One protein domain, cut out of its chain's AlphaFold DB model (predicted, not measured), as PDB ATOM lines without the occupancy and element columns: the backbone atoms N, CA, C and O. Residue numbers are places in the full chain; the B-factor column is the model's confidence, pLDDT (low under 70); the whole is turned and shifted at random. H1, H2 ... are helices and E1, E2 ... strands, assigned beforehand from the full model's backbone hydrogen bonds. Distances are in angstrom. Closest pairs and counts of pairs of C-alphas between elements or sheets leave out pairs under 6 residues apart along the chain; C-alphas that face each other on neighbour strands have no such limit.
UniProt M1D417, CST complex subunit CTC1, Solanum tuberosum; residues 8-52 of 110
ATOM      1  N   THR A   8      53.367  -8.648   6.545       88.38
ATOM      2  CA  THR A   8      52.451  -8.393   5.440       88.38
ATOM      3  C   THR A   8      51.342  -9.429   5.486       88.38
ATOM      4  O   THR A   8      51.605 -10.630   5.569       88.38
ATOM      5  N   VAL A   9      50.101  -8.956   5.413       87.25
ATOM      6  CA  VAL A   9      48.908  -9.799   5.335       87.25
ATOM      7  C   VAL A   9      48.282  -9.604   3.965       87.25
ATOM      8  O   VAL A   9      48.111  -8.470   3.521       87.25
ATOM      9  N   ARG A  10      47.965 -10.701   3.283       86.12
ATOM     10  CA  ARG A  10      47.318 -10.687   1.971       86.12
ATOM     11  C   ARG A  10      46.051 -11.529   2.040       86.12
ATOM     12  O   ARG A  10      46.139 -12.690   2.421       86.12
ATOM     13  N   ASN A  11      44.906 -10.957   1.676       83.31
ATOM     14  CA  ASN A  11      43.688 -11.733   1.463       83.31
ATOM     15  C   ASN A  11      43.762 -12.395   0.080       83.31
ATOM     16  O   ASN A  11      44.005 -11.700  -0.906       83.31
ATOM     17  N   GLN A  12      43.631 -13.720   0.022       78.06
ATOM     18  CA  GLN A  12      43.594 -14.477  -1.232       78.06
ATOM     19  C   GLN A  12      42.177 -14.684  -1.772       78.06
ATOM     20  O   GLN A  12      42.034 -15.075  -2.928       78.06
ATOM     21  N   ALA A  13      41.144 -14.406  -0.977       68.81
ATOM     22  CA  ALA A  13      39.767 -14.454  -1.436       68.81
ATOM     23  C   ALA A  13      39.353 -13.163  -2.151       68.81
ATOM     24  O   ALA A  13      39.848 -12.069  -1.868       68.81
ATOM     25  N   SER A  14      38.382 -13.302  -3.057       60.94
ATOM     26  CA  SER A  14      37.719 -12.192  -3.755       60.94
ATOM     27  C   SER A  14      36.867 -11.324  -2.822       60.94
ATOM     28  O   SER A  14      36.565 -10.177  -3.142       60.94
ATOM     29  N   THR A  15      36.490 -11.857  -1.657       63.12
ATOM     30  CA  THR A  15      35.750 -11.159  -0.603       63.12
ATOM     31  C   THR A  15      36.423 -11.368   0.745       63.12
ATOM     32  O   THR A  15      37.164 -12.326   0.956       63.12
ATOM     33  N   PHE A  16      36.208 -10.437   1.672       64.50
ATOM     34  CA  PHE A  16      36.622 -10.638   3.052       64.50
ATOM     35  C   PHE A  16      35.580 -11.505   3.759       64.50
ATOM     36  O   PHE A  16      34.454 -11.058   3.970       64.50
ATOM     37  N   ASP A  17      35.963 -12.723   4.135       67.38
ATOM     38  CA  ASP A  17      35.184 -13.536   5.061       67.38
ATOM     39  C   ASP A  17      35.656 -13.294   6.504       67.38
ATOM     40  O   ASP A  17      36.851 -13.249   6.816       67.38
ATOM     41  N   SER A  18      34.684 -13.197   7.406       65.56
ATOM     42  CA  SER A  18      34.849 -13.193   8.859       65.56
ATOM     43  C   SER A  18      35.579 -14.423   9.416       65.56
ATOM     44  O   SER A  18      35.983 -14.416  10.577       65.56
ATOM     45  N   SER A  19      35.789 -15.473   8.618       70.94
ATOM     46  CA  SER A  19      36.646 -16.593   9.003       70.94
ATOM     47  C   SER A  19      38.138 -16.271   8.901       70.94
ATOM     48  O   SER A  19      38.924 -16.909   9.593       70.94
ATOM     49  N   CYS A  20      38.554 -15.291   8.082       73.38
ATOM     50  CA  CYS A  20      39.959 -14.962   7.795       73.38
ATOM     51  C   CYS A  20      40.836 -16.160   7.361       73.38
ATOM     52  O   CYS A  20      42.064 -16.090   7.469       73.38
ATOM     53  N   GLN A  21      40.239 -17.259   6.882       77.00
ATOM     54  CA  GLN A  21      40.986 -18.456   6.469       77.00
ATOM     55  C   GLN A  21      41.837 -18.211   5.217       77.00
ATOM     56  O   GLN A  21      42.901 -18.809   5.071       77.00
ATOM     57  N   ASP A  22      41.427 -17.260   4.380       82.31
ATOM     58  CA  ASP A  22      42.114 -16.901   3.137       82.31
ATOM     59  C   ASP A  22      43.262 -15.894   3.337       82.31
ATOM     60  O   ASP A  22      43.840 -15.383   2.373       82.31
ATOM     61  N   LEU A  23      43.608 -15.573   4.592       85.25
ATOM     62  CA  LEU A  23      44.705 -14.662   4.900       85.25
ATOM     63  C   LEU A  23      46.059 -15.379   4.859       85.25
ATOM     64  O   LEU A  23      46.352 -16.283   5.645       85.25
ATOM     65  N   VAL A  24      46.946 -14.889   3.996       87.81
ATOM     66  CA  VAL A  24      48.347 -15.305   3.936       87.81
ATOM     67  C   VAL A  24      49.230 -14.273   4.616       87.81
ATOM     68  O   VAL A  24      49.184 -13.081   4.311       87.81
ATOM     69  N   PHE A  25      50.076 -14.761   5.519       87.88
ATOM     70  CA  PHE A  25      50.988 -13.951   6.316       87.88
ATOM     71  C   PHE A  25      52.426 -14.187   5.869       87.88
ATOM     72  O   PHE A  25      52.882 -15.328   5.786       87.88
ATOM     73  N   SER A  26      53.165 -13.106   5.646       88.06
ATOM     74  CA  SER A  26      54.606 -13.148   5.419       88.06
ATOM     75  C   SER A  26      55.315 -12.126   6.299       88.06
ATOM     76  O   SER A  26      54.813 -11.032   6.539       88.06
ATOM     77  N   ALA A  27      56.480 -12.491   6.830       86.19
ATOM     78  CA  ALA A  27      57.316 -11.585   7.607       86.19
ATOM     79  C   ALA A  27      58.472 -11.097   6.735       86.19
ATOM     80  O   ALA A  27      59.031 -11.860   5.950       86.19
ATOM     81  N   GLN A  28      58.867  -9.836   6.904       80.44
ATOM     82  CA  GLN A  28      60.056  -9.306   6.230       80.44
ATOM     83  C   GLN A  28      61.339  -9.993   6.725       80.44
ATOM     84  O   GLN A  28      62.315 -10.139   5.990       80.44
ATOM     85  N   SER A  29      61.349 -10.433   7.986       75.31
ATOM     86  CA  SER A  29      62.431 -11.265   8.505       75.31
ATOM     87  C   SER A  29      62.383 -12.663   7.877       75.31
ATOM     88  O   SER A  29      61.301 -13.216   7.718       75.31
ATOM     89  N   LYS A  30      63.539 -13.303   7.634       71.81
ATOM     90  CA  LYS A  30      63.625 -14.715   7.186       71.81
ATOM     91  C   LYS A  30      63.028 -15.735   8.180       71.81
ATOM     92  O   LYS A  30      63.179 -16.938   7.987       71.81
ATOM     93  N   LYS A  31      62.412 -15.286   9.279       76.19
ATOM     94  CA  LYS A  31      61.784 -16.161  10.269       76.19
ATOM     95  C   LYS A  31      60.417 -16.602   9.771       76.19
ATOM     96  O   LYS A  31      59.595 -15.789   9.361       76.19
ATOM     97  N   ILE A  32      60.186 -17.905   9.865       82.31
ATOM     98  CA  ILE A  32      58.894 -18.519   9.578       82.31
ATOM     99  C   ILE A  32      57.889 -18.050  10.638       82.31
ATOM    100  O   ILE A  32      58.186 -18.053  11.836       82.31
ATOM    101  N   ILE A  33      56.704 -17.640  10.190       86.44
ATOM    102  CA  ILE A  33      55.569 -17.332  11.065       86.44
ATOM    103  C   ILE A  33      54.992 -18.662  11.545       86.44
ATOM    104  O   ILE A  33      54.578 -19.491  10.732       86.44
ATOM    105  N   SER A  34      54.994 -18.875  12.860       89.38
ATOM    106  CA  SER A  34      54.414 -20.082  13.455       89.38
ATOM    107  C   SER A  34      52.885 -20.096  13.321       89.38
ATOM    108  O   SER A  34      52.271 -19.054  13.092       89.38
ATOM    109  N   SER A  35      52.252 -21.260  13.493       88.31
ATOM    110  CA  SER A  35      50.784 -21.359  13.537       88.31
ATOM    111  C   SER A  35      50.187 -20.495  14.652       88.31
ATOM    112  O   SER A  35      49.284 -19.715  14.393       88.31
ATOM    113  N   LEU A  36      50.775 -20.518  15.853       89.19
ATOM    114  CA  LEU A  36      50.340 -19.678  16.976       89.19
ATOM    115  C   LEU A  36      50.422 -18.176  16.669       89.19
ATOM    116  O   LEU A  36      49.534 -17.414  17.047       89.19
ATOM    117  N   ASP A  37      51.484 -17.737  15.984       90.06
ATOM    118  CA  ASP A  37      51.600 -16.339  15.559       90.06
ATOM    119  C   ASP A  37      50.517 -15.988  14.527       90.06
ATOM    120  O   ASP A  37      49.939 -14.905  14.591       90.06
ATOM    121  N   ARG A  38      50.223 -16.906  13.595       88.12
ATOM    122  CA  ARG A  38      49.168 -16.746  12.587       88.12
ATOM    123  C   ARG A  38      47.796 -16.591  13.238       88.12
ATOM    124  O   ARG A  38      47.122 -15.602  12.963       88.12
ATOM    125  N   ASP A  39      47.435 -17.499  14.140       89.12
ATOM    126  CA  ASP A  39      46.150 -17.482  14.848       89.12
ATOM    127  C   ASP A  39      45.989 -16.189  15.661       89.12
ATOM    128  O   ASP A  39      44.924 -15.566  15.691       89.12
ATOM    129  N   PHE A  40      47.078 -15.727  16.282       89.50
ATOM    130  CA  PHE A  40      47.102 -14.458  16.997       89.50
ATOM    131  C   PHE A  40      46.869 -13.256  16.069       89.50
ATOM    132  O   PHE A  40      46.062 -12.381  16.394       89.50
ATOM    133  N   PHE A  41      47.542 -13.198  14.915       88.75
ATOM    134  CA  PHE A  41      47.329 -12.121  13.944       88.75
ATOM    135  C   PHE A  41      45.912 -12.135  13.374       88.75
ATOM    136  O   PHE A  41      45.289 -11.081  13.272       88.75
ATOM    137  N   GLN A  42      45.379 -13.314  13.071       88.06
ATOM    138  CA  GLN A  42      44.008 -13.488  12.614       88.06
ATOM    139  C   GLN A  42      43.000 -12.973  13.650       88.06
ATOM    140  O   GLN A  42      42.129 -12.172  13.320       88.06
ATOM    141  N   SER A  43      43.173 -13.335  14.927       86.69
ATOM    142  CA  SER A  43      42.330 -12.832  16.019       86.69
ATOM    143  C   SER A  43      42.400 -11.306  16.166       86.69
ATOM    144  O   SER A  43      41.379 -10.660  16.396       86.69
ATOM    145  N   LEU A  44      43.589 -10.717  16.010       87.44
ATOM    146  CA  LEU A  44      43.781  -9.263  16.022       87.44
ATOM    147  C   LEU A  44      43.020  -8.573  14.891       87.44
ATOM    148  O   LEU A  44      42.344  -7.580  15.147       87.44
ATOM    149  N   ILE A  45      43.112  -9.099  13.668       85.12
ATOM    150  CA  ILE A  45      42.424  -8.546  12.495       85.12
ATOM    151  C   ILE A  45      40.914  -8.636  12.684       85.12
ATOM    152  O   ILE A  45      40.229  -7.631  12.530       85.12
ATOM    153  N   LEU A  46      40.397  -9.785  13.122       82.69
ATOM    154  CA  LEU A  46      38.971  -9.945  13.408       82.69
ATOM    155  C   LEU A  46      38.487  -8.967  14.479       82.69
ATOM    156  O   LEU A  46      37.462  -8.311  14.312       82.69
ATOM    157  N   LYS A  47      39.247  -8.801  15.565       82.44
ATOM    158  CA  LYS A  47      38.901  -7.824  16.603       82.44
ATOM    159  C   LYS A  47      39.005  -6.383  16.118       82.44
ATOM    160  O   LYS A  47      38.242  -5.553  16.588       82.44
ATOM    161  N   ALA A  48      39.920  -6.055  15.215       80.69
ATOM    162  CA  ALA A  48      40.053  -4.695  14.704       80.69
ATOM    163  C   ALA A  48      38.977  -4.362  13.657       80.69
ATOM    164  O   ALA A  48      38.417  -3.271  13.686       80.69
ATOM    165  N   CYS A  49      38.671  -5.299  12.759       75.56
ATOM    166  CA  CYS A  49      37.813  -5.072  11.597       75.56
ATOM    167  C   CYS A  49      36.341  -5.440  11.832       75.56
ATOM    168  O   CYS A  49      35.471  -4.857  11.195       75.56
ATOM    169  N   CYS A  50      36.042  -6.387  12.728       71.56
ATOM    170  CA  CYS A  50      34.685  -6.925  12.909       71.56
ATOM    171  C   CYS A  50      34.048  -6.573  14.261       71.56
ATOM    172  O   CYS A  50      32.914  -6.970  14.514       71.56
ATOM    173  N   SER A  51      34.750  -5.873  15.159       67.94
ATOM    174  CA  SER A  51      34.238  -5.631  16.518       67.94
ATOM    175  C   SER A  51      33.262  -4.470  16.628       67.94
ATOM    176  O   SER A  51      32.442  -4.465  17.542       67.94
ATOM    177  N   THR A  52      33.363  -3.473  15.745       74.12
ATOM    178  CA  THR A  52      32.628  -2.220  15.915       74.12
ATOM    179  C   THR A  52      31.901  -1.847  14.631       74.12
ATOM    180  O   THR A  52      32.563  -1.524  13.644       74.12
TER     181      THR A  52
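This is residues 8 to 52 of the 110 residues of the protein "CST complex subunit CTC1" of Solanum tuberosum (UniProt M1D417). A small two-strand hairpin, E1 and E2, lies over one helix, H1, which faces it mainly on the E2 side, so loosely that only a few C-alphas come close. A wide loop, residues 12 to 22, joins the two strands at one end of the hairpin, and at the other end residues 28 to 34 fold back from E2 to H1. The printed part has 45 residues with two named strands and then one named helix, the sheet order is E1 - E2, antiparallel, and the class is mixed, helices and strands. It is elongated, spanning 33 by 21 by 15 A, and only just compact, close to loose, with a radius of gyration of the C-alphas of 10.9 A.

Begin at E1, residues 8 to 11, and look across to its neighbour E2, residues 23 to 27: the two are a hairpin, antiparallel at 164 degrees. C-alphas 9 and 25 face each other at 4.7 A. Check N 8 and O 26, 2.8 A apart, and N 24 and O 10, also 2.8 A, both within hydrogen-bond range. Go on to H1, residues 35 to 49: its closest C-alphas to E2 are those of Arg 38 and Phe 25, 7.1 A apart. E1 and H1 are apart. In H1 every O i to N i+4 pair is within hydrogen-bond range.

Find C-alpha 8 at (52.451, -8.393, 5.440), where E1 begins; it runs 10.2 A to Asn 11. E2 runs 13.3 A from Leu 23 to Ala 27. H1 starts at Ser 35 and runs 20.9 A to C-alpha 49 at (37.813, -5.072, 11.597).

The C-alphas farthest apart, Lys 30 and Thr 52, are 34.5 A apart. The printed part has no cut. The link from E1 to E2 is long, 11 residues. Mean pLDDT of the printed part is 80.4; look for values under 70 at residues 13 to 18 and residue 51.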